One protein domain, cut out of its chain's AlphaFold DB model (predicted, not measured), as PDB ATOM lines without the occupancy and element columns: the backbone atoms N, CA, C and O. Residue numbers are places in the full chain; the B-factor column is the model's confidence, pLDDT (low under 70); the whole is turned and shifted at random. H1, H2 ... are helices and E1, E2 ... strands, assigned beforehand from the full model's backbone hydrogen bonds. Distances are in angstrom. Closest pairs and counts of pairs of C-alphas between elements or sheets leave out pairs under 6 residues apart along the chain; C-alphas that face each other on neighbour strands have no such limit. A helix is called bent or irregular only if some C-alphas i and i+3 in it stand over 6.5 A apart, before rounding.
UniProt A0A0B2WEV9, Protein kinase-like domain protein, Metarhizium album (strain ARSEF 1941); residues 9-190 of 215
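This is residues 9 to 190 of the 215 residues of the protein "Protein kinase-like domain protein" of Metarhizium album (strain ARSEF 1941) (UniProt A0A0B2WEV9). A twisted sheet of five strands has two helices over one face, H1 over E1 at one edge and H3 over E5 and E4 toward the other edge, while no named helix covers the opposite face. H4 lies away from the sheet, its residues 147 to 152 sticking out, and a long stretch without a named element, residues 159 to 180, leads from it to H5, also away from the sheet. The 182 printed residues have five named helices and five named strands, in the order H1 E1 E2 E3 H2 H3 E4 E5 H4 H5; the sheet, E1 E2 E3 E5 E4, is antiparallel and the class is mixed. The whole is compact, with a radius of gyration of the C-alphas of 18.4 A, and spans 53 by 43 by 37 A.

H1, residues 9 to 23, touches E1, residues 41 to 46, closest at the C-alphas of Arg 14 and Ala 43, 5.0 A apart. H1 runs along the strands, at 18 degrees to E1 on the local plane, with a height over the sheet of 6.1 A. E1, E2 of residues 51 to 55 and E3 of residues 58 to 62 form a meander, each strand the antiparallel neighbour of the one before; N 45 and O 52 are 2.9 A apart, N 53 and O 60 2.9 A. H2, residues 66 to 69, is not on the sheet. H3, residues 83 to 100, is on the same face as H1, giving two layers, helices on one face of a sheet. H3 touches E5, residues 117 to 123, closest at the C-alphas of Ala 84 and Val 118, 5.4 A apart; its height is 9.6 A, and it runs along the strands, at 24 degrees to E5 on the local plane. E5 and E4, residues 108 to 114, are a hairpin, with N 112 and O 119 3.0 A apart; N 61 of E3 and O 120 of E5 are 2.8 A apart. E3, H2 H3 and E4 make a split strand-helix-strand unit, two strands running the same way with helices between them in the chain and E5 between them in the sheet; its crossover is right-handed. H4, residues 139 to 158, is only just apart from H3, 8.4 A at the closest, and H5, residues 181 to 187, is apart from H3 and H4. In H1 and H3 every O i to N i+4 pair is within hydrogen-bond range, in H4 13 of 16, and in H5 1 of 3, beside 2 of 4 O i to N i+3 pairs; H2 is too short for an O i to N i+4 pair.

H1 begins at C-alpha 9, (21.585, -0.039, 108.666), and is 21.0 A long; H3 is 25.4 A and H4 25.3 A. E4 is 17.6 A and E5 20.0 A long. H4 has a kink of 39 degrees near residue 150 and is irregular, C-alphas 152 and 155 being 7.1 A apart; H5 is only just irregular, with C-alphas 182 and 185 6.9 A apart. H5 ends at C-alpha 187, (30.660, -31.304, 100.238).

The C-alphas of Gly 75 and Gln 152, the two farthest apart, are 53.0 A apart. The printed part has no cut. The links H1 to E1, H2 to H3, E5 to H4 and H4 to H5 are long. The mean pLDDT of the printed part is 90.1, and residues 183 to 190 are under 70.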
ATOM      1  N   HIS A   9      20.753   1.170 108.724       86.31
ATOM      2  CA  HIS A   9      21.585  -0.039 108.666       86.31
ATOM      3  C   HIS A   9      20.775  -1.323 108.933       86.31
ATOM      4  O   HIS A   9      20.980  -2.332 108.266       86.31
ATOM      5  N   LEU A  10      19.782  -1.284 109.831       89.56
ATOM      6  CA  LEU A  10      18.885  -2.421 110.078       89.56
ATOM      7  C   LEU A  10      17.932  -2.661 108.906       89.56
ATOM      8  O   LEU A  10      17.626  -3.808 108.581       89.56
ATOM      9  N   GLN A  11      17.496  -1.594 108.230       89.62
ATOM     10  CA  GLN A  11      16.734  -1.719 106.986       89.62
ATOM     11  C   GLN A  11      17.575  -2.365 105.877       89.62
ATOM     12  O   GLN A  11      17.078  -3.255 105.180       89.62
ATOM     13  N   ASN A  12      18.843  -1.964 105.736       89.06
ATOM     14  CA  ASN A  12      19.774  -2.560 104.779       89.06
ATOM     15  C   ASN A  12      19.992  -4.044 105.085       89.06
ATOM     16  O   ASN A  12      19.781  -4.876 104.207       89.06
ATOM     17  N   MET A  13      20.309  -4.389 106.337       90.50
ATOM     18  CA  MET A  13      20.478  -5.776 106.783       90.50
ATOM     19  C   MET A  13      19.245  -6.624 106.468       90.50
ATOM     20  O   MET A  13      19.359  -7.680 105.847       90.50
ATOM     21  N   ARG A  14      18.049  -6.142 106.828       92.00
ATOM     22  CA  ARG A  14      16.793  -6.837 106.533       92.00
ATOM     23  C   ARG A  14      16.586  -7.019 105.031       92.00
ATOM     24  O   ARG A  14      16.182  -8.096 104.603       92.00
ATOM     25  N   THR A  15      16.874  -5.997 104.231       92.50
ATOM     26  CA  THR A  15      16.762  -6.063 102.766       92.50
ATOM     27  C   THR A  15      17.732  -7.090 102.183       92.50
ATOM     28  O   THR A  15      17.332  -7.901 101.350       92.50
ATOM     29  N   SER A  16      18.979  -7.107 102.656       91.06
ATOM     30  CA  SER A  16      19.990  -8.090 102.260       91.06
ATOM     31  C   SER A  16      19.579  -9.510 102.640       91.06
ATOM     32  O   SER A  16      19.694 -10.412 101.815       91.06
ATOM     33  N   PHE A  17      19.020  -9.707 103.837       94.25
ATOM     34  CA  PHE A  17      18.529 -11.008 104.294       94.25
ATOM     35  C   PHE A  17      17.342 -11.486 103.456       94.25
ATOM     36  O   PHE A  17      17.346 -12.618 102.989       94.25
ATOM     37  N   VAL A  18      16.368 -10.614 103.169       93.69
ATOM     38  CA  VAL A  18      15.237 -10.938 102.279       93.69
ATOM     39  C   VAL A  18      15.725 -11.294 100.875       93.69
ATOM     40  O   VAL A  18      15.248 -12.261 100.283       93.69
ATOM     41  N   LYS A  19      16.692 -10.544 100.338       93.81
ATOM     42  CA  LYS A  19      17.277 -10.820  99.022       93.81
ATOM     43  C   LYS A  19      17.996 -12.171  98.998       93.81
ATOM     44  O   LYS A  19      17.784 -12.938  98.064       93.81
ATOM     45  N   ALA A  20      18.810 -12.466 100.010       91.50
ATOM     46  CA  ALA A  20      19.509 -13.744 100.130       91.50
ATOM     47  C   ALA A  20      18.521 -14.911 100.291       91.50
ATOM     48  O   ALA A  20      18.627 -15.912  99.589       91.50
ATOM     49  N   GLN A  21      17.490 -14.748 101.122       92.00
ATOM     50  CA  GLN A  21      16.431 -15.741 101.311       92.00
ATOM     51  C   GLN A  21      15.631 -15.995 100.022       92.00
ATOM     52  O   GLN A  21      15.205 -17.118  99.772       92.00
ATOM     53  N   ALA A  22      15.435 -14.974  99.181       92.19
ATOM     54  CA  ALA A  22      14.790 -15.134  97.878       92.19
ATOM     55  C   ALA A  22      15.665 -15.907  96.874       92.19
ATOM     56  O   ALA A  22      15.132 -16.589  96.003       92.19
ATOM     57  N   GLN A  23      16.994 -15.803  96.986       90.00
ATOM     58  CA  GLN A  23      17.936 -16.580  96.173       90.00
ATOM     59  C   GLN A  23      18.036 -18.033  96.646       90.00
ATOM     60  O   GLN A  23      18.161 -18.937  95.822       90.00
ATOM     61  N   PHE A  24      17.936 -18.256  97.957       84.56
ATOM     62  CA  PHE A  24      18.034 -19.569  98.589       84.56
ATOM     63  C   PHE A  24      16.816 -19.809  99.492       84.56
ATOM     64  O   PHE A  24      16.905 -19.641 100.710       84.56
ATOM     65  N   PRO A  25      15.650 -20.169  98.921       86.12
ATOM     66  CA  PRO A  25      14.410 -20.323  99.673       86.12
ATOM     67  C   PRO A  25      14.430 -21.611 100.505       86.12
ATOM     68  O   PRO A  25      13.875 -22.635 100.113       86.12
ATOM     69  N   MET A  26      15.082 -21.556 101.663       89.50
ATOM     70  CA  MET A  26      15.042 -22.608 102.675       89.50
ATOM     71  C   MET A  26      13.966 -22.337 103.725       89.50
ATOM     72  O   MET A  26      13.891 -21.246 104.290       89.50
ATOM     73  N   GLU A  27      13.155 -23.355 104.000       92.75
ATOM     74  CA  GLU A  27      12.171 -23.337 105.080       92.75
ATOM     75  C   GLU A  27      12.867 -23.480 106.441       92.75
ATOM     76  O   GLU A  27      13.704 -24.364 106.620       92.75
ATOM     77  N   ASP A  28      12.492 -22.632 107.401       94.44
ATOM     78  CA  ASP A  28      12.923 -22.763 108.794       94.44
ATOM     79  C   ASP A  28      11.978 -23.689 109.551       94.44
ATOM     80  O   ASP A  28      10.883 -23.293 109.956       94.44
ATOM     81  N   LYS A  29      12.401 -24.935 109.734       95.62
ATOM     82  CA  LYS A  29      11.626 -25.951 110.456       95.62
ATOM     83  C   LYS A  29      11.978 -25.984 111.939       95.62
ATOM     84  O   LYS A  29      11.201 -26.505 112.738       95.62
ATOM     85  N   PHE A  30      13.133 -25.431 112.309       95.94
ATOM     86  CA  PHE A  30      13.666 -25.494 113.669       95.94
ATOM     87  C   PHE A  30      14.089 -24.109 114.177       95.94
ATOM     88  O   PHE A  30      15.261 -23.918 114.520       95.94
ATOM     89  N   PRO A  31      13.155 -23.141 114.274       95.88
ATOM     90  CA  PRO A  31      13.475 -21.830 114.814       95.88
ATOM     91  C   PRO A  31      13.944 -21.945 116.276       95.88
ATOM     92  O   PRO A  31      13.393 -22.745 117.044       95.88
ATOM     93  N   PRO A  32      14.935 -21.142 116.703       95.88
ATOM     94  CA  PRO A  32      15.381 -21.129 118.086       95.88
ATOM     95  C   PRO A  32      14.276 -20.601 119.000       95.88
ATOM     96  O   PRO A  32      13.532 -19.683 118.651       95.88
ATOM     97  N   THR A  33      14.213 -21.116 120.227       95.06
ATOM     98  CA  THR A  33      13.374 -20.497 121.258       95.06
ATOM     99  C   THR A  33      14.034 -19.215 121.760       95.06
ATOM    100  O   THR A  33      15.025 -19.260 122.491       95.06
ATOM    101  N   LEU A  34      13.473 -18.073 121.361       94.75
ATOM    102  CA  LEU A  34      13.887 -16.745 121.812       94.75
ATOM    103  C   LEU A  34      13.165 -16.365 123.106       94.75
ATOM    104  O   LEU A  34      12.000 -16.717 123.308       94.75
ATOM    105  N   ALA A  35      13.866 -15.654 123.983       95.00
ATOM    106  CA  ALA A  35      13.292 -15.183 125.233       95.00
ATOM    107  C   ALA A  35      12.561 -13.845 125.005       95.00
ATOM    108  O   ALA A  35      12.988 -13.071 124.148       95.00
ATOM    109  N   PRO A  36      11.480 -13.523 125.741       95.00
ATOM    110  CA  PRO A  36      10.757 -12.262 125.551       95.00
ATOM    111  C   PRO A  36      11.651 -11.017 125.662       95.00
ATOM    112  O   PRO A  36      11.430 -10.027 124.967       95.00
ATOM    113  N   GLU A  37      12.680 -11.068 126.509       96.12
ATOM    114  CA  GLU A  37      13.644  -9.988 126.704       96.12
ATOM    115  C   GLU A  37      14.576  -9.735 125.513       96.12
ATOM    116  O   GLU A  37      15.200  -8.674 125.488       96.12
ATOM    117  N   ASP A  38      14.665 -10.655 124.548       95.88
ATOM    118  CA  ASP A  38      15.465 -10.505 123.323       95.88
ATOM    119  C   ASP A  38      14.871  -9.453 122.373       95.88
ATOM    120  O   ASP A  38      15.586  -8.842 121.574       95.88
ATOM    121  N   GLY A  39      13.565  -9.206 122.505       94.56
ATOM    122  CA  GLY A  39      12.798  -8.333 121.628       94.56
ATOM    123  C   GLY A  39      12.348  -9.024 120.332       94.56
ATOM    124  O   GLY A  39      12.654 -10.195 120.087       94.56
ATOM    125  N   PRO A  40      11.571  -8.321 119.493       94.69
ATOM    126  CA  PRO A  40      11.092  -8.846 118.220       94.69
ATOM    127  C   PRO A  40      12.239  -9.138 117.244       94.69
ATOM    128  O   PRO A  40      13.282  -8.482 117.252       94.69
ATOM    129  N   ILE A  41      12.012 -10.106 116.351       95.44
ATOM    130  CA  ILE A  41      12.915 -10.398 115.233       95.44
ATOM    131  C   ILE A  41      12.868  -9.235 114.234       95.44
ATOM    132  O   ILE A  41      11.809  -8.873 113.721       95.44
ATOM    133  N   ILE A  42      14.039  -8.681 113.934       94.62
ATOM    134  CA  ILE A  42      14.262  -7.625 112.943       94.62
ATOM    135  C   ILE A  42      14.545  -8.237 111.571       94.62
ATOM    136  O   ILE A  42      13.987  -7.803 110.560       94.62
ATOM    137  N   ALA A  43      15.426  -9.237 111.537       94.62
ATOM    138  CA  ALA A  43      15.857  -9.903 110.319       94.62
ATOM    139  C   ALA A  43      16.140 -11.384 110.591       94.62
ATOM    140  O   ALA A  43      16.645 -11.751 111.648       94.62
ATOM    141  N   GLN A  44      15.825 -12.225 109.613       95.94
ATOM    142  CA  GLN A  44      16.103 -13.654 109.637       95.94
ATOM    143  C   GLN A  44      16.616 -14.086 108.265       95.94
ATOM    144  O   GLN A  44      16.131 -13.591 107.247       95.94
ATOM    145  N   LEU A  45      17.597 -14.985 108.253       95.12
ATOM    146  CA  LEU A  45      18.144 -15.586 107.043       95.12
ATOM    147  C   LEU A  45      18.496 -17.043 107.325       95.12
ATOM    148  O   LEU A  45      19.337 -17.309 108.177       95.12
ATOM    149  N   ASN A  46      17.885 -17.972 106.599       93.75
ATOM    150  CA  ASN A  46      18.190 -19.395 106.710       93.75
ATOM    151  C   ASN A  46      18.937 -19.831 105.452       93.75
ATOM    152  O   ASN A  46      18.411 -19.714 104.346       93.75
ATOM    153  N   MET A  47      20.163 -20.315 105.621       89.81
ATOM    154  CA  MET A  47      20.999 -20.806 104.528       89.81
ATOM    155  C   MET A  47      21.477 -22.222 104.818       89.81
ATOM    156  O   MET A  47      21.455 -22.692 105.956       89.81
ATOM    157  N   TYR A  48      21.963 -22.887 103.772       84.94
ATOM    158  CA  TYR A  48      22.357 -24.293 103.832       84.94
ATOM    159  C   TYR A  48      23.557 -24.540 104.752       84.94
ATOM    160  O   TYR A  48      23.736 -25.661 105.205       84.94
ATOM    161  N   TYR A  49      24.355 -23.511 105.061       85.75
ATOM    162  CA  TYR A  49      25.526 -23.612 105.936       85.75
ATOM    163  C   TYR A  49      25.316 -23.027 107.342       85.75
ATOM    164  O   TYR A  49      25.997 -23.441 108.281       85.75
ATOM    165  N   ILE A  50      24.388 -22.078 107.513       93.12
ATOM    166  CA  ILE A  50      24.089 -21.424 108.794       93.12
ATOM    167  C   ILE A  50      22.759 -20.668 108.716       93.12
ATOM    168  O   ILE A  50      22.393 -20.141 107.666       93.12
ATOM    169  N   SER A  51      22.051 -20.580 109.836       95.75
ATOM    170  CA  SER A  51      20.874 -19.719 109.973       95.75
ATOM    171  C   SER A  51      21.160 -18.570 110.936       95.75
ATOM    172  O   SER A  51      21.820 -18.753 111.961       95.75
ATOM    173  N   TYR A  52      20.664 -17.385 110.599       97.25
ATOM    174  CA  TYR A  52      20.832 -16.146 111.343       97.25
ATOM    175  C   TYR A  52      19.483 -15.604 111.798       97.25
ATOM    176  O   TYR A  52      18.556 -15.466 111.000       97.25
ATOM    177  N   TYR A  53      19.418 -15.209 113.066       97.50
ATOM    178  CA  TYR A  53      18.276 -14.521 113.652       97.50
ATOM    179  C   TYR A  53      18.774 -13.265 114.349       97.50
ATOM    180  O   TYR A  53      19.606 -13.325 115.254       97.50
ATOM    181  N   VAL A  54      18.257 -12.122 113.923       96.69
ATOM    182  CA  VAL A  54      18.580 -10.816 114.487       96.69
ATOM    183  C   VAL A  54      17.343 -10.282 115.170       96.69
ATOM    184  O   VAL A  54      16.292 -10.149 114.543       96.69
ATOM    185  N   THR A  55      17.473  -9.964 116.447       96.19
ATOM    186  CA  THR A  55      16.434  -9.306 117.247       96.19
ATOM    187  C   THR A  55      16.891  -7.900 117.627       96.19
ATOM    188  O   THR A  55      17.985  -7.478 117.252       96.19
ATOM    189  N   GLU A  56      16.084  -7.173 118.394       93.62
ATOM    190  CA  GLU A  56      16.478  -5.861 118.923       93.62
ATOM    191  C   GLU A  56      17.719  -5.903 119.821       93.62
ATOM    192  O   GLU A  56      18.443  -4.909 119.883       93.62
ATOM    193  N   ARG A  57      17.981  -7.019 120.516       95.56
ATOM    194  CA  ARG A  57      19.064  -7.091 121.514       95.56
ATOM    195  C   ARG A  57      20.079  -8.192 121.297       95.56
ATOM    196  O   ARG A  57      21.180  -8.106 121.840       95.56
ATOM    197  N   VAL A  58      19.730  -9.232 120.550       97.56
ATOM    198  CA  VAL A  58      20.586 -10.409 120.387       97.56
ATOM    199  C   VAL A  58      20.699 -10.846 118.939       97.56
ATOM    200  O   VAL A  58      19.773 -10.697 118.135       97.56
ATOM    201  N   PHE A  59      21.855 -11.419 118.637       97.75
ATOM    202  CA  PHE A  59      22.159 -12.062 117.376       97.75
ATOM    203  C   PHE A  59      22.364 -13.552 117.631       97.75
ATOM    204  O   PHE A  59      23.141 -13.937 118.507       97.75
ATOM    205  N   VAL A  60      21.634 -14.392 116.901       98.31
ATOM    206  CA  VAL A  60      21.692 -15.846 117.039       98.31
ATOM    207  C   VAL A  60      22.147 -16.467 115.732       98.31
ATOM    208  O   VAL A  60      21.528 -16.273 114.688       98.31
ATOM    209  N   LYS A  61      23.207 -17.266 115.820       98.12
ATOM    210  CA  LYS A  61      23.637 -18.196 114.782       98.12
ATOM    211  C   LYS A  61      23.158 -19.599 115.142       98.12
ATOM    212  O   LYS A  61      23.295 -20.019 116.291       98.12
ATOM    213  N   ARG A  62      22.630 -20.332 114.168       96.69
ATOM    214  CA  ARG A  62      22.119 -21.698 114.332       96.69
ATOM    215  C   ARG A  62      22.687 -22.614 113.255       96.69
ATOM    216  O   ARG A  62      22.740 -22.247 112.081       96.69
ATOM    217  N   GLN A  63      23.053 -23.826 113.655       95.38
ATOM    218  CA  GLN A  63      23.344 -24.917 112.733       95.38
ATOM    219  C   GLN A  63      22.075 -25.334 111.956       95.38
ATOM    220  O   GLN A  63      21.051 -25.604 112.590       95.38
ATOM    221  N   PRO A  64      22.117 -25.438 110.614       92.94
ATOM    222  CA  PRO A  64      20.974 -25.908 109.836       92.94
ATOM    223  C   PRO A  64      20.711 -27.396 110.106       92.94
ATOM    224  O   PRO A  64      21.642 -28.182 110.302       92.94
ATOM    225  N   HIS A  65      19.438 -27.786 110.129       92.69
ATOM    226  CA  HIS A  65      19.035 -29.178 110.305       92.69
ATOM    227  C   HIS A  65      19.052 -29.921 108.966       92.69
ATOM    228  O   HIS A  65      18.768 -29.352 107.913       92.69
ATOM    229  N   GLN A  66      19.326 -31.225 108.997       88.12
ATOM    230  CA  GLN A  66      19.379 -32.067 107.796       88.12
ATOM    231  C   GLN A  66      18.069 -32.040 106.989       88.12
ATOM    232  O   GLN A  66      18.094 -31.953 105.764       88.12
ATOM    233  N   ASP A  67      16.929 -32.005 107.680       89.38
ATOM    234  CA  ASP A  67      15.594 -31.915 107.064       89.38
ATOM    235  C   ASP A  67      15.311 -30.575 106.352       89.38
ATOM    236  O   ASP A  67      14.298 -30.452 105.652       89.38
ATOM    237  N   GLU A  68      16.161 -29.563 106.546       90.50
ATOM    238  CA  GLU A  68      16.085 -28.255 105.877       90.50
ATOM    239  C   GLU A  68      16.984 -28.202 104.631       90.50
ATOM    240  O   GLU A  68      16.693 -27.457 103.699       90.50
ATOM    241  N   MET A  69      18.059 -29.002 104.591       86.81
ATOM    242  CA  MET A  69      19.078 -28.951 103.533       86.81
ATOM    243  C   MET A  69      18.740 -29.802 102.298       86.81
ATOM    244  O   MET A  69      19.274 -29.560 101.218       86.81
ATOM    245  N   GLY A  70      17.848 -30.787 102.435       86.00
ATOM    246  CA  GLY A  70      17.432 -31.649 101.327       86.00
ATOM    247  C   GLY A  70      18.476 -32.702 100.936       86.00
ATOM    248  O   GLY A  70      19.250 -33.183 101.767       86.00
ATOM    249  N   LEU A  71      18.447 -33.110  99.663       85.75
ATOM    250  CA  LEU A  71      19.313 -34.150  99.107       85.75
ATOM    251  C   LEU A  71      20.324 -33.550  98.124       85.75
ATOM    252  O   LEU A  71      20.015 -32.605  97.401       85.75
ATOM    253  N   ASP A  72      21.519 -34.129  98.083       82.25
ATOM    254  CA  ASP A  72      22.546 -33.842  97.093       82.25
ATOM    255  C   ASP A  72      22.180 -34.416  95.711       82.25
ATOM    256  O   ASP A  72      21.164 -35.092  95.518       82.25
ATOM    257  N   VAL A  73      23.048 -34.176  94.724       80.62
ATOM    258  CA  VAL A  73      22.872 -34.664  93.343       80.62
ATOM    259  C   VAL A  73      22.844 -36.196  93.219       80.62
ATOM    260  O   VAL A  73      22.473 -36.719  92.171       80.62
ATOM    261  N   HIS A  74      23.229 -36.923  94.269       83.75
ATOM    262  CA  HIS A  74      23.226 -38.382  94.348       83.75
ATOM    263  C   HIS A  74      22.066 -38.927  95.199       83.75
ATOM    264  O   HIS A  74      22.000 -40.135  95.432       83.75
ATOM    265  N   GLY A  75      21.156 -38.068  95.666       85.25
ATOM    266  CA  GLY A  75      20.037 -38.455  96.524       85.25
ATOM    267  C   GLY A  75      20.430 -38.738  97.978       85.25
ATOM    268  O   GLY A  75      19.619 -39.280  98.726       85.25
ATOM    269  N   SER A  76      21.654 -38.400  98.392       85.25
ATOM    270  CA  SER A  76      22.091 -38.495  99.788       85.25
ATOM    271  C   SER A  76      21.761 -37.201 100.530       85.25
ATOM    272  O   SER A  76      21.832 -36.134  99.931       85.25
ATOM    273  N   PRO A  77      21.424 -37.235 101.827       84.31
ATOM    274  CA  PRO A  77      21.201 -36.004 102.574       84.31
ATOM    275  C   PRO A  77      22.435 -35.103 102.573       84.31
ATOM    276  O   PRO A  77      23.550 -35.572 102.818       84.31
ATOM    277  N   VAL A  78      22.225 -33.812 102.325       84.25
ATOM    278  CA  VAL A  78      23.293 -32.813 102.419       84.25
ATOM    279  C   VAL A  78      23.750 -32.723 103.876       84.25
ATOM    280  O   VAL A  78      22.932 -32.679 104.793       84.25
ATOM    281  N   VAL A  79      25.064 -32.707 104.096       82.44
ATOM    282  CA  VAL A  79      25.671 -32.553 105.424       82.44
ATOM    283  C   VAL A  79      26.751 -31.489 105.333       82.44
ATOM    284  O   VAL A  79      27.776 -31.711 104.690       82.44
ATOM    285  N   VAL A  80      26.545 -30.359 106.011       83.06
ATOM    286  CA  VAL A  80      27.588 -29.340 106.161       83.06
ATOM    287  C   VAL A  80      28.451 -29.687 107.363       83.06
ATOM    288  O   VAL A  80      27.977 -29.789 108.500       83.06
ATOM    289  N   SER A  81      29.731 -29.920 107.103       84.56
ATOM    290  CA  SER A  81      30.636 -30.449 108.119       84.56
ATOM    291  C   SER A  81      31.084 -29.356 109.091       84.56
ATOM    292  O   SER A  81      31.276 -28.197 108.725       84.56
ATOM    293  N   TYR A  82      31.305 -29.736 110.352       88.44
ATOM    294  CA  TYR A  82      31.901 -28.883 111.392       88.44
ATOM    295  C   TYR A  82      31.117 -27.614 111.768       88.44
ATOM    296  O   TYR A  82      31.655 -26.790 112.500       88.44
ATOM    297  N   VAL A  83      29.864 -27.419 111.332       91.31
ATOM    298  CA  VAL A  83      29.086 -26.213 111.700       91.31
ATOM    299  C   VAL A  83      28.948 -26.087 113.216       91.31
ATOM    300  O   VAL A  83      29.229 -25.033 113.779       91.31
ATOM    301  N   ALA A  84      28.597 -27.185 113.886       93.75
ATOM    302  CA  ALA A  84      28.509 -27.256 115.342       93.75
ATOM    303  C   ALA A  84      29.820 -26.828 116.021       93.75
ATOM    304  O   ALA A  84      29.826 -25.981 116.913       93.75
ATOM    305  N   ASP A  85      30.943 -27.382 115.563       93.75
ATOM    306  CA  ASP A  85      32.264 -27.100 116.126       93.75
ATOM    307  C   ASP A  85      32.707 -25.667 115.841       93.75
ATOM    308  O   ASP A  85      33.292 -25.029 116.709       93.75
ATOM    309  N   ARG A  86      32.372 -25.120 114.667       93.19
ATOM    310  CA  ARG A  86      32.636 -23.721 114.310       93.19
ATOM    311  C   ARG A  86      31.881 -22.752 115.203       93.19
ATOM    312  O   ARG A  86      32.481 -21.774 115.630       93.19
ATOM    313  N   LEU A  87      30.618 -23.032 115.524       96.12
ATOM    314  CA  LEU A  87      29.841 -22.199 116.446       96.12
ATOM    315  C   LEU A  87      30.414 -22.235 117.866       96.12
ATOM    316  O   LEU A  87      30.521 -21.194 118.511       96.12
ATOM    317  N   ARG A  88      30.831 -23.413 118.347       96.75
ATOM    318  CA  ARG A  88      31.510 -23.533 119.649       96.75
ATOM    319  C   ARG A  88      32.869 -22.833 119.647       96.75
ATOM    320  O   ARG A  88      33.207 -22.158 120.613       96.75
ATOM    321  N   ASN A  89      33.621 -22.948 118.555       95.44
ATOM    322  CA  ASN A  89      34.902 -22.270 118.396       95.44
ATOM    323  C   ASN A  89      34.733 -20.750 118.358       95.44
ATOM    324  O   ASN A  89      35.482 -20.036 119.011       95.44
ATOM    325  N   GLU A  90      33.728 -20.247 117.642       96.38
ATOM    326  CA  GLU A  90      33.407 -18.821 117.615       96.38
ATOM    327  C   GLU A  90      33.098 -18.298 119.022       96.38
ATOM    328  O   GLU A  90      33.626 -17.259 119.415       96.38
ATOM    329  N   ALA A  91      32.329 -19.044 119.818       97.38
ATOM    330  CA  ALA A  91      32.082 -18.701 121.214       97.38
ATOM    331  C   ALA A  91      33.377 -18.638 122.041       97.38
ATOM    332  O   ALA A  91      33.620 -17.652 122.733       97.38
ATOM    333  N   ALA A  92      34.232 -19.658 121.916       95.81
ATOM    334  CA  ALA A  92      35.513 -19.712 122.615       95.81
ATOM    335  C   ALA A  92      36.443 -18.554 122.213       95.81
ATOM    336  O   ALA A  92      37.142 -17.998 123.057       95.81
ATOM    337  N   VAL A  93      36.441 -18.163 120.935       94.81
ATOM    338  CA  VAL A  93      37.206 -17.015 120.430       94.81
ATOM    339  C   VAL A  93      36.669 -15.701 120.989       94.81
ATOM    340  O   VAL A  93      37.473 -14.872 121.411       94.81
ATOM    341  N   LEU A  94      35.347 -15.505 121.035       96.75
ATOM    342  CA  LEU A  94      34.745 -14.297 121.612       96.75
ATOM    343  C   LEU A  94      35.137 -14.127 123.083       96.75
ATOM    344  O   LEU A  94      35.620 -13.058 123.463       96.75
ATOM    345  N   ASP A  95      35.009 -15.185 123.884       95.75
ATOM    346  CA  ASP A  95      35.409 -15.170 125.295       95.75
ATOM    347  C   ASP A  95      36.912 -14.926 125.458       95.75
ATOM    348  O   ASP A  95      37.338 -14.124 126.292       95.75
ATOM    349  N   PHE A  96      37.731 -15.583 124.635       94.75
ATOM    350  CA  PHE A  96      39.180 -15.433 124.678       94.75
ATOM    351  C   PHE A  96      39.624 -14.002 124.345       94.75
ATOM    352  O   PHE A  96      40.408 -13.414 125.089       94.75
ATOM    353  N   VAL A  97      39.107 -13.410 123.263       94.81
ATOM    354  CA  VAL A  97      39.447 -12.034 122.862       94.81
ATOM    355  C   VAL A  97      38.968 -11.033 123.911       94.81
ATOM    356  O   VAL A  97      39.734 -10.142 124.279       94.81
ATOM    357  N   ALA A  98      37.757 -11.207 124.446       95.69
ATOM    358  CA  ALA A  98      37.225 -10.352 125.505       95.69
ATOM    359  C   ALA A  98      38.038 -10.441 126.810       95.69
ATOM    360  O   ALA A  98      38.157  -9.453 127.531       95.69
ATOM    361  N   ALA A  99      38.607 -11.610 127.123       95.00
ATOM    362  CA  ALA A  99      39.424 -11.808 128.318       95.00
ATOM    363  C   ALA A  99      40.860 -11.272 128.172       95.00
ATOM    364  O   ALA A  99      41.452 -10.831 129.157       95.00
ATOM    365  N   GLN A 100      41.438 -11.340 126.970       95.44
ATOM    366  CA  GLN A 100      42.847 -11.000 126.727       95.44
ATOM    367  C   GLN A 100      43.056  -9.571 126.215       95.44
ATOM    368  O   GLN A 100      44.173  -9.054 126.260       95.44
ATOM    369  N   THR A 101      42.006  -8.925 125.712       96.62
ATOM    370  CA  THR A 101      42.102  -7.617 125.058       96.62
ATOM    371  C   THR A 101      40.999  -6.673 125.525       96.62
ATOM    372  O   THR A 101      40.046  -7.059 126.191       96.62
ATOM    373  N   LYS A 102      41.136  -5.403 125.159       95.88
ATOM    374  CA  LYS A 102      40.118  -4.358 125.288       95.88
ATOM    375  C   LYS A 102      39.384  -4.115 123.968       95.88
ATOM    376  O   LYS A 102      38.661  -3.128 123.856       95.88
ATOM    377  N   ILE A 103      39.602  -4.966 122.963       95.31
ATOM    378  CA  ILE A 103      38.949  -4.842 121.664       95.31
ATOM    379  C   ILE A 103      37.444  -5.047 121.880       95.31
ATOM    380  O   ILE A 103      37.050  -6.046 122.488       95.31
ATOM    381  N   PRO A 104      36.589  -4.125 121.405       92.19
ATOM    382  CA  PRO A 104      35.152  -4.278 121.545       92.19
ATOM    383  C   PRO A 104      34.677  -5.427 120.652       92.19
ATOM    384  O   PRO A 104      34.625  -5.303 119.430       92.19
ATOM    385  N   VAL A 105      34.321  -6.548 121.272       95.19
ATOM    386  CA  VAL A 105      33.675  -7.691 120.618       95.19
ATOM    387  C   VAL A 105      32.257  -7.871 121.167       95.19
ATOM    388  O   VAL A 105      32.010  -7.510 122.323       95.19
ATOM    389  N   PRO A 106      31.309  -8.412 120.378       95.88
ATOM    390  CA  PRO A 106      29.983  -8.743 120.882       95.88
ATOM    391  C   PRO A 106      30.076  -9.658 122.102       95.88
ATOM    392  O   PRO A 106      30.795 -10.659 122.084       95.88
ATOM    393  N   LYS A 107      29.323  -9.342 123.157       97.06
ATOM    394  CA  LYS A 107      29.311 -10.171 124.359       97.06
ATOM    395  C   LYS A 107      28.690 -11.532 124.054       97.06
ATOM    396  O   LYS A 107      27.553 -11.603 123.578       97.06
ATOM    397  N   LEU A 108      29.401 -12.610 124.385       97.88
ATOM    398  CA  LEU A 108      28.825 -13.950 124.384       97.88
ATOM    399  C   LEU A 108      27.755 -14.038 125.478       97.88
ATOM    400  O   LEU A 108      28.025 -13.773 126.650       97.88
ATOM    401  N   LEU A 109      26.526 -14.395 125.100       97.62
ATOM    402  CA  LEU A 109      25.434 -14.583 126.057       97.62
ATOM    403  C   LEU A 109      25.274 -16.056 126.414       97.62
ATOM    404  O   LEU A 109      25.125 -16.382 127.590       97.62
ATOM    405  N   ARG A 110      25.280 -16.938 125.407       97.12
ATOM    406  CA  ARG A 110      25.276 -18.395 125.602       97.12
ATOM    407  C   ARG A 110      25.551 -19.167 124.316       97.12
ATOM    408  O   ARG A 110      25.203 -18.721 123.222       97.12
ATOM    409  N   VAL A 111      26.036 -20.390 124.496       97.56
ATOM    410  CA  VAL A 111      25.950 -21.483 123.523       97.56
ATOM    411  C   VAL A 111      25.022 -22.544 124.099       97.56
ATOM    412  O   VAL A 111      25.107 -22.848 125.288       97.56
ATOM    413  N   TRP A 112      24.111 -23.085 123.296       97.81
ATOM    414  CA  TRP A 112      23.217 -24.155 123.740       97.81
ATOM    415  C   TRP A 112      22.853 -25.092 122.599       97.81
ATOM    416  O   TRP A 112      23.031 -24.775 121.422       97.81
ATOM    417  N   GLU A 113      22.302 -26.239 122.975       97.50
ATOM    418  CA  GLU A 113      21.751 -27.209 122.044       97.50
ATOM    419  C   GLU A 113      20.233 -27.266 122.178       97.50
ATOM    420  O   GLU A 113      19.681 -27.275 123.279       97.50
ATOM    421  N   GLN A 114      19.553 -27.285 121.038       96.00
ATOM    422  CA  GLN A 114      18.108 -27.434 120.949       96.00
ATOM    423  C   GLN A 114      17.798 -28.254 119.700       96.00
ATOM    424  O   GLN A 114      18.323 -27.957 118.632       96.00
ATOM    425  N   ASN A 115      16.974 -29.297 119.836       93.25
ATOM    426  CA  ASN A 115      16.653 -30.231 118.747       93.25
ATOM    427  C   ASN A 115      17.904 -30.860 118.092       93.25
ATOM    428  O   ASN A 115      17.924 -31.093 116.890       93.25
ATOM    429  N   GLY A 116      18.972 -31.087 118.868       92.81
ATOM    430  CA  GLY A 116      20.250 -31.600 118.354       92.81
ATOM    431  C   GLY A 116      21.081 -30.589 117.551       92.81
ATOM    432  O   GLY A 116      22.102 -30.963 116.982       92.81
ATOM    433  N   LEU A 117      20.668 -29.318 117.507       95.75
ATOM    434  CA  LEU A 117      21.354 -28.246 116.788       95.75
ATOM    435  C   LEU A 117      22.089 -27.326 117.755       95.75
ATOM    436  O   LEU A 117      21.527 -26.896 118.768       95.75
ATOM    437  N   VAL A 118      23.321 -26.963 117.404       97.56
ATOM    438  CA  VAL A 118      24.091 -25.963 118.149       97.56
ATOM    439  C   VAL A 118      23.634 -24.557 117.778       97.56
ATOM    440  O   VAL A 118      23.464 -24.220 116.603       97.56
ATOM    441  N   HIS A 119      23.480 -23.728 118.804       98.12
ATOM    442  CA  HIS A 119      23.130 -22.323 118.692       98.12
ATOM    443  C   HIS A 119      24.143 -21.467 119.449       98.12
ATOM    444  O   HIS A 119      24.512 -21.783 120.581       98.12
ATOM    445  N   LEU A 120      24.540 -20.356 118.841       98.50
ATOM    446  CA  LEU A 120      25.390 -19.328 119.429       98.50
ATOM    447  C   LEU A 120      24.582 -18.036 119.522       98.50
ATOM    448  O   LEU A 120      24.086 -17.553 118.508       98.50
ATOM    449  N   LYS A 121      24.453 -17.477 120.726       98.44
ATOM    450  CA  LYS A 121      23.755 -16.213 120.981       98.44
ATOM    451  C   LYS A 121      24.717 -15.190 121.560       98.44
ATOM    452  O   LYS A 121      25.338 -15.424 122.601       98.44
ATOM    453  N   THR A 122      24.778 -14.041 120.907       98.50
ATOM    454  CA  THR A 122      25.586 -12.887 121.301       98.50
ATOM    455  C   THR A 122      24.707 -11.657 121.469       98.50
ATOM    456  O   THR A 122      23.571 -11.608 120.991       98.50
ATOM    457  N   GLU A 123      25.240 -10.640 122.136       97.25
ATOM    458  CA  GLU A 123      24.679  -9.293 122.085       97.25
ATOM    459  C   GLU A 123      24.636  -8.790 120.635       97.25
ATOM    460  O   GLU A 123      25.546  -9.047 119.842       97.25
ATOM    461  N   PHE A 124      23.562  -8.085 120.286       95.75
ATOM    462  CA  PHE A 124      23.440  -7.404 119.008       95.75
ATOM    463  C   PHE A 124      23.894  -5.951 119.133       95.75
ATOM    464  O   PHE A 124      23.407  -5.201 119.978       95.75
ATOM    465  N   ILE A 125      24.803  -5.529 118.255       91.69
ATOM    466  CA  ILE A 125      25.301  -4.153 118.240       91.69
ATOM    467  C   ILE A 125      24.393  -3.311 117.332       91.69
ATOM    468  O   ILE A 125      24.662  -3.133 116.148       91.69
ATOM    469  N   GLY A 126      23.306  -2.786 117.900       84.88
ATOM    470  CA  GLY A 126      22.277  -2.045 117.154       84.88
ATOM    471  C   GLY A 126      22.610  -0.588 116.798       84.88
ATOM    472  O   GLY A 126      21.801   0.084 116.164       84.88
ATOM    473  N   HIS A 127      23.766  -0.067 117.223       84.06
ATOM    474  CA  HIS A 127      24.158   1.337 117.013       84.06
ATOM    475  C   HIS A 127      25.374   1.526 116.104       84.06
ATOM    476  O   HIS A 127      25.940   2.615 116.079       84.06
ATOM    477  N   GLY A 128      25.776   0.508 115.345       83.19
ATOM    478  CA  GLY A 128      26.837   0.688 114.358       83.19
ATOM    479  C   GLY A 128      26.389   0.369 112.943       83.19
ATOM    480  O   GLY A 128      25.315  -0.174 112.695       83.19
ATOM    481  N   VAL A 129      27.224   0.778 111.999       85.81
ATOM    482  CA  VAL A 129      26.979   0.648 110.564       85.81
ATOM    483  C   VAL A 129      28.092  -0.212 109.993       85.81
ATOM    484  O   VAL A 129      29.259  -0.012 110.336       85.81
ATOM    485  N   GLY A 130      27.733  -1.180 109.150       85.25
ATOM    486  CA  GLY A 130      28.737  -1.971 108.458       85.25
ATOM    487  C   GLY A 130      29.528  -1.106 107.480       85.25
ATOM    488  O   GLY A 130      28.967  -0.185 106.891       85.25
ATOM    489  N   LEU A 131      30.818  -1.381 107.285       86.88
ATOM    490  CA  LEU A 131      31.642  -0.570 106.374       86.88
ATOM    491  C   LEU A 131      31.103  -0.586 104.933       86.88
ATOM    492  O   LEU A 131      31.183   0.430 104.245       86.88
ATOM    493  N   ASP A 132      30.474  -1.690 104.526       83.88
ATOM    494  CA  ASP A 132      29.836  -1.848 103.214       83.88
ATOM    495  C   ASP A 132      28.556  -1.008 103.054       83.88
ATOM    496  O   ASP A 132      28.152  -0.682 101.937       83.88
ATOM    497  N   ASP A 133      27.929  -0.622 104.169       84.19
ATOM    498  CA  ASP A 133      26.719   0.204 104.203       84.19
ATOM    499  C   ASP A 133      27.025   1.711 104.246       84.19
ATOM    500  O   ASP A 133      26.108   2.541 104.177       84.19
ATOM    501  N   ILE A 134      28.301   2.094 104.361       87.38
ATOM    502  CA  ILE A 134      28.714   3.498 104.393       87.38
ATOM    503  C   ILE A 134      28.581   4.109 102.995       87.38
ATOM    504  O   ILE A 134      29.016   3.563 101.980       87.38
ATOM    505  N   GLY A 135      27.979   5.298 102.932       87.50
ATOM    506  CA  GLY A 135      27.855   6.043 101.686       87.50
ATOM    507  C   GLY A 135      29.226   6.383 101.094       87.50
ATOM    508  O   GLY A 135      30.151   6.755 101.811       87.50
ATOM    509  N   LYS A 136      29.346   6.340  99.762       90.06
ATOM    510  CA  LYS A 136      30.609   6.618  99.044       90.06
ATOM    511  C   LYS A 136      31.274   7.947  99.428       90.06
ATOM    512  O   LYS A 136      32.489   8.055  99.329       90.06
ATOM    513  N   ALA A 137      30.486   8.943  99.837       92.06
ATOM    514  CA  ALA A 137      30.989  10.240 100.282       92.06
ATOM    515  C   ALA A 137      31.747  10.159 101.619       92.06
ATOM    516  O   ALA A 137      32.782  10.801 101.770       92.06
ATOM    517  N   ASP A 138      31.267   9.341 102.559       91.44
ATOM    518  CA  ASP A 138      31.828   9.215 103.909       91.44
ATOM    519  C   ASP A 138      32.875   8.096 104.013       91.44
ATOM    520  O   ASP A 138      33.674   8.072 104.952       91.44
ATOM    521  N   LEU A 139      32.907   7.185 103.034       92.50
ATOM    522  CA  LEU A 139      33.792   6.021 103.019       92.50
ATOM    523  C   LEU A 139      35.285   6.372 103.202       92.50
ATOM    524  O   LEU A 139      35.920   5.721 104.029       92.50
ATOM    525  N   PRO A 140      35.869   7.392 102.534       94.94
ATOM    526  CA  PRO A 140      37.279   7.731 102.743       94.94
ATOM    527  C   PRO A 140      37.588   8.114 104.195       94.94
ATOM    528  O   PRO A 140      38.589   7.669 104.752       94.94
ATOM    529  N   LYS A 141      36.691   8.880 104.827       94.69
ATOM    530  CA  LYS A 141      36.827   9.296 106.227       94.69
ATOM    531  C   LYS A 141      36.679   8.107 107.174       94.69
ATOM    532  O   LYS A 141      37.462   7.968 108.109       94.69
ATOM    533  N   ALA A 142      35.700   7.237 106.927       93.38
ATOM    534  CA  ALA A 142      35.511   6.027 107.720       93.38
ATOM    535  C   ALA A 142      36.742   5.111 107.646       93.38
ATOM    536  O   ALA A 142      37.226   4.656 108.678       93.38
ATOM    537  N   LEU A 143      37.295   4.903 106.447       94.44
ATOM    538  CA  LEU A 143      38.501   4.100 106.245       94.44
ATOM    539  C   LEU A 143      39.716   4.681 106.963       94.44
ATOM    540  O   LEU A 143      40.494   3.918 107.532       94.44
ATOM    541  N   GLU A 144      39.886   6.004 106.961       96.25
ATOM    542  CA  GLU A 144      40.961   6.665 107.701       96.25
ATOM    543  C   GLU A 144      40.845   6.398 109.209       96.25
ATOM    544  O   GLU A 144      41.808   5.939 109.825       96.25
ATOM    545  N   VAL A 145      39.652   6.600 109.783       95.25
ATOM    546  CA  VAL A 145      39.380   6.368 111.213       95.25
ATOM    547  C   VAL A 145      39.591   4.899 111.588       95.25
ATOM    548  O   VAL A 145      40.326   4.608 112.532       95.25
ATOM    549  N   VAL A 146      39.015   3.966 110.823       93.88
ATOM    550  CA  VAL A 146      39.163   2.517 111.050       93.88
ATOM    551  C   VAL A 146      40.629   2.109 110.946       93.88
ATOM    552  O   VAL A 146      41.137   1.385 111.798       93.88
ATOM    553  N   SER A 147      41.342   2.592 109.926       96.12
ATOM    554  CA  SER A 147      42.758   2.268 109.727       96.12
ATOM    555  C   SER A 147      43.626   2.790 110.869       96.12
ATOM    556  O   SER A 147      44.567   2.110 111.282       96.12
ATOM    557  N   ALA A 148      43.328   3.985 111.386       96.56
ATOM    558  CA  ALA A 148      44.011   4.534 112.548       96.56
ATOM    559  C   ALA A 148      43.749   3.676 113.794       96.56
ATOM    560  O   ALA A 148      44.709   3.265 114.445       96.56
ATOM    561  N   GLN A 149      42.490   3.322 114.067       95.38
ATOM    562  CA  GLN A 149      42.124   2.459 115.193       95.38
ATOM    563  C   GLN A 149      42.778   1.075 115.098       95.38
ATOM    564  O   GLN A 149      43.324   0.577 116.081       95.38
ATOM    565  N   LEU A 150      42.787   0.471 113.906       96.19
ATOM    566  CA  LEU A 150      43.440  -0.814 113.674       96.19
ATOM    567  C   LEU A 150      44.924  -0.757 114.040       96.19
ATOM    568  O   LEU A 150      45.412  -1.609 114.776       96.19
ATOM    569  N   ARG A 151      45.639   0.265 113.557       97.06
ATOM    570  CA  ARG A 151      47.087   0.409 113.771       97.06
ATOM    571  C   ARG A 151      47.450   0.798 115.200       97.06
ATOM    572  O   ARG A 151      48.477   0.349 115.697       97.06
ATOM    573  N   GLN A 152      46.665   1.671 115.823       96.12
ATOM    574  CA  GLN A 152      47.003   2.258 117.120       96.12
ATOM    575  C   GLN A 152      46.518   1.412 118.295       96.12
ATOM    576  O   GLN A 152      47.177   1.406 119.333       96.12
ATOM    577  N   ASP A 153      45.396   0.707 118.139       95.00
ATOM    578  CA  ASP A 153      44.716   0.049 119.252       95.00
ATOM    579  C   ASP A 153      44.561  -1.462 119.047       95.00
ATOM    580  O   ASP A 153      45.024  -2.245 119.873       95.00
ATOM    581  N   ILE A 154      43.978  -1.899 117.927       95.44
ATOM    582  CA  ILE A 154      43.604  -3.313 117.739       95.44
ATOM    583  C   ILE A 154      44.836  -4.202 117.506       95.44
ATOM    584  O   ILE A 154      45.056  -5.152 118.257       95.44
ATOM    585  N   LEU A 155      45.659  -3.905 116.495       95.94
ATOM    586  CA  LEU A 155      46.813  -4.742 116.137       95.94
ATOM    587  C   LEU A 155      47.831  -4.869 117.284       95.94
ATOM    588  O   LEU A 155      48.188  -5.999 117.613       95.94
ATOM    589  N   PRO A 156      48.221  -3.787 117.995       96.50
ATOM    590  CA  PRO A 156      49.146  -3.909 119.120       96.50
ATOM    591  C   PRO A 156      48.622  -4.773 120.272       96.50
ATOM    592  O   PRO A 156      49.414  -5.316 121.040       96.50
ATOM    593  N   GLN A 157      47.300  -4.874 120.445       96.25
ATOM    594  CA  GLN A 157      46.706  -5.764 121.439       96.25
ATOM    595  C   GLN A 157      46.739  -7.220 120.979       96.25
ATOM    596  O   GLN A 157      47.088  -8.087 121.778       96.25
ATOM    597  N   LEU A 158      46.441  -7.484 119.704       92.88
ATOM    598  CA  LEU A 158      46.518  -8.827 119.127       92.88
ATOM    599  C   LEU A 158      47.955  -9.367 119.119       92.88
ATOM    600  O   LEU A 158      48.163 -10.523 119.472       92.88
ATOM    601  N   ASP A 159      48.946  -8.523 118.826       92.88
ATOM    602  CA  ASP A 159      50.368  -8.897 118.832       92.88
ATOM    603  C   ASP A 159      50.882  -9.289 120.230       92.88
ATOM    604  O   ASP A 159      51.885  -9.990 120.362       92.88
ATOM    605  N   ARG A 160      50.205  -8.835 121.292       93.06
ATOM    606  CA  ARG A 160      50.534  -9.183 122.684       93.06
ATOM    607  C   ARG A 160      49.891 -10.483 123.144       93.06
ATOM    608  O   ARG A 160      50.275 -10.988 124.200       93.06
ATOM    609  N   ILE A 161      48.916 -11.009 122.402       90.88
ATOM    610  CA  ILE A 161      48.277 -12.273 122.752       90.88
ATOM    611  C   ILE A 161      49.332 -13.381 122.640       90.88
ATOM    612  O   ILE A 161      49.939 -13.542 121.579       90.88
ATOM    613  N   PRO A 162      49.553 -14.177 123.701       84.19
ATOM    614  CA  PRO A 162      50.501 -15.276 123.642       84.19
ATOM    615  C   PRO A 162      50.126 -16.251 122.528       84.19
ATOM    616  O   PRO A 162      48.973 -16.691 122.441       84.19
ATOM    617  N   HIS A 163      51.114 -16.622 121.711       82.75
ATOM    618  CA  HIS A 163      50.943 -17.671 120.716       82.75
ATOM    619  C   HIS A 163      50.424 -18.940 121.389       82.75
ATOM    620  O   HIS A 163      51.068 -19.506 122.275       82.75
ATOM    621  N   GLN A 164      49.247 -19.382 120.958       81.38
ATOM    622  CA  GLN A 164      48.685 -20.635 121.424       81.38
ATOM    623  C   GLN A 164      49.421 -21.795 120.739       81.38
ATOM    624  O   GLN A 164      49.703 -21.722 119.541       81.38
ATOM    625  N   PRO A 165      49.706 -22.894 121.457       78.06
ATOM    626  CA  PRO A 165      50.372 -24.066 120.881       78.06
ATOM    627  C   PRO A 165      49.490 -24.804 119.862       78.06
ATOM    628  O   PRO A 165      49.947 -25.728 119.190       78.06
ATOM    629  N   ARG A 166      48.215 -24.418 119.760       78.69
ATOM    630  CA  ARG A 166      47.215 -25.034 118.907       78.69
ATOM    631  C   ARG A 166      46.703 -24.039 117.872       78.69
ATOM    632  O   ARG A 166      46.319 -22.921 118.195       78.69
ATOM    633  N   MET A 167      46.650 -24.491 116.625       78.38
ATOM    634  CA  MET A 167      46.035 -23.753 115.528       78.38
ATOM    635  C   MET A 167      44.509 -23.933 115.547       78.38
ATOM    636  O   MET A 167      44.014 -25.028 115.811       78.38
ATOM    637  N   GLY A 168      43.765 -22.872 115.236       78.56
ATOM    638  CA  GLY A 168      42.334 -22.931 114.909       78.56
ATOM    639  C   GLY A 168      41.345 -22.695 116.056       78.56
ATOM    640  O   GLY A 168      40.258 -22.197 115.776       78.56
ATOM    641  N   SER A 169      41.698 -22.991 117.313       87.81
ATOM    642  CA  SER A 169      40.823 -22.780 118.483       87.81
ATOM    643  C   SER A 169      41.629 -22.432 119.741       87.81
ATOM    644  O   SER A 169      42.641 -23.098 119.986       87.81
ATOM    645  N   PRO A 170      41.185 -21.456 120.562       90.50
ATOM    646  CA  PRO A 170      41.743 -21.226 121.896       90.50
ATOM    647  C   PRO A 170      41.304 -22.297 122.912       90.50
ATOM    648  O   PRO A 170      41.972 -22.492 123.922       90.50
ATOM    649  N   ASP A 171      40.212 -23.020 122.645       90.31
ATOM    650  CA  ASP A 171      39.748 -24.138 123.467       90.31
ATOM    651  C   ASP A 171      40.421 -25.452 123.026       90.31
ATOM    652  O   ASP A 171      40.291 -25.908 121.881       90.31
ATOM    653  N   ALA A 172      41.153 -26.074 123.955       87.75
ATOM    654  CA  ALA A 172      41.860 -27.336 123.753       87.75
ATOM    655  C   ALA A 172      40.926 -28.562 123.648       87.75
ATOM    656  O   ALA A 172      41.355 -29.612 123.172       87.75
ATOM    657  N   THR A 173      39.661 -28.440 124.045       90.62
ATOM    658  CA  THR A 173      38.676 -29.533 124.016       90.62
ATOM    659  C   THR A 173      37.951 -29.655 122.677       90.62
ATOM    660  O   THR A 173      37.527 -30.749 122.304       90.62
ATOM    661  N   LEU A 174      37.854 -28.561 121.915       90.50
ATOM    662  CA  LEU A 174      37.229 -28.555 120.591       90.50
ATOM    663  C   LEU A 174      38.094 -29.289 119.561       90.50
ATOM    664  O   LEU A 174      39.307 -29.375 119.743       90.50
ATOM    665  N   PRO A 175      37.536 -29.841 118.472       89.00
ATOM    666  CA  PRO A 175      38.334 -30.442 117.406       89.00
ATOM    667  C   PRO A 175      39.104 -29.379 116.608       89.00
ATOM    668  O   PRO A 175      38.761 -28.199 116.601       89.00
ATOM    669  N   LEU A 176      40.176 -29.795 115.921       88.19
ATOM    670  CA  LEU A 176      40.803 -28.931 114.921       88.19
ATOM    671  C   LEU A 176      39.838 -28.819 113.741       88.19
ATOM    672  O   LEU A 176      39.469 -29.831 113.151       88.19
ATOM    673  N   ILE A 177      39.461 -27.592 113.408       85.38
ATOM    674  CA  ILE A 177      38.597 -27.272 112.279       85.38
ATOM    675  C   ILE A 177      39.523 -26.915 111.104       85.38
ATOM    676  O   ILE A 177      40.187 -25.878 111.178       85.38
ATOM    677  N   PRO A 178      39.652 -27.765 110.062       81.94
ATOM    678  CA  PRO A 178      40.415 -27.418 108.863       81.94
ATOM    679  C   PRO A 178      40.022 -26.067 108.223       81.94
ATOM    680  O   PRO A 178      39.024 -25.448 108.565       81.94
ATOM    681  N   PRO A 179      40.789 -25.560 107.257       79.44
ATOM    682  CA  PRO A 179      40.307 -24.526 106.347       79.44
ATOM    683  C   PRO A 179      39.195 -25.045 105.420       79.44
ATOM    684  O   PRO A 179      39.189 -26.224 105.064       79.44
ATOM    685  N   HIS A 180      38.318 -24.148 104.945       74.62
ATOM    686  CA  HIS A 180      37.176 -24.506 104.085       74.62
ATOM    687  C   HIS A 180      37.556 -25.365 102.876       74.62
ATOM    688  O   HIS A 180      37.010 -26.445 102.667       74.62
ATOM    689  N   TRP A 181      38.567 -24.930 102.131       73.94
ATOM    690  CA  TRP A 181      39.026 -25.603 100.919       73.94
ATOM    691  C   TRP A 181      39.489 -27.056 101.140       73.94
ATOM    692  O   TRP A 181      39.505 -27.836 100.190       73.94
ATOM    693  N   MET A 182      39.854 -27.452 102.368       71.19
ATOM    694  CA  MET A 182      40.263 -28.832 102.666       71.19
ATOM    695  C   MET A 182      39.085 -29.813 102.764       71.19
ATOM    696  O   MET A 182      39.300 -31.023 102.661       71.19
ATOM    697  N   TRP A 183      37.855 -29.338 102.979       69.31
ATOM    698  CA  TRP A 183      36.657 -30.191 103.013       69.31
ATOM    699  C   TRP A 183      35.581 -29.777 102.013       69.31
ATOM    700  O   TRP A 183      34.623 -30.523 101.854       69.31
ATOM    701  N   ASP A 184      35.723 -28.645 101.327       64.81
ATOM    702  CA  ASP A 184      34.808 -28.209 100.265       64.81
ATOM    703  C   ASP A 184      34.636 -29.315  99.207       64.81
ATOM    704  O   ASP A 184      33.534 -29.684  98.813       64.81
ATOM    705  N   CYS A 185      35.729 -30.006  98.873       55.22
ATOM    706  CA  CYS A 185      35.714 -31.178  97.997       55.22
ATOM    707  C   CYS A 185      34.909 -32.383  98.528       55.22
ATOM    708  O   CYS A 185      34.519 -33.251  97.749       55.22
ATOM    709  N   LYS A 186      34.659 -32.469  99.841       54.88
ATOM    710  CA  LYS A 186      33.805 -33.507 100.446       54.88
ATOM    711  C   LYS A 186      32.325 -33.135 100.404       54.88
ATOM    712  O   LYS A 186      31.499 -34.047 100.378       54.88
ATOM    713  N   GLU A 187      32.015 -31.841 100.407       55.56
ATOM    714  CA  GLU A 187      30.660 -31.304 100.238       55.56
ATOM    715  C   GLU A 187      30.270 -31.312  98.747       55.56
ATOM    716  O   GLU A 187      29.159 -31.696  98.392       55.56
ATOM    717  N   ASN A 188      31.233 -31.061  97.858       52.12
ATOM    718  CA  ASN A 188      31.103 -31.149  96.406       52.12
ATOM    719  C   ASN A 188      31.538 -32.521  95.855       52.12
ATOM    720  O   ASN A 188      32.473 -32.618  95.060       52.12
ATOM    721  N   ARG A 189      30.836 -33.609  96.211       47.78
ATOM    722  CA  ARG A 189      31.143 -34.975  95.708       47.78
ATOM    723  C   ARG A 189      31.052 -35.150  94.177       47.78
ATOM    724  O   ARG A 189      31.441 -36.198  93.670       47.78
ATOM    725  N   GLY A 190      30.579 -34.138  93.445       44.97
ATOM    726  CA  GLY A 190      30.547 -34.095  91.978       44.97
ATOM    727  C   GLY A 190      31.716 -33.351  91.312       44.97
ATOM    728  O   GLY A 190      31.853 -33.426  90.090       44.97
TER     729      GLY A 190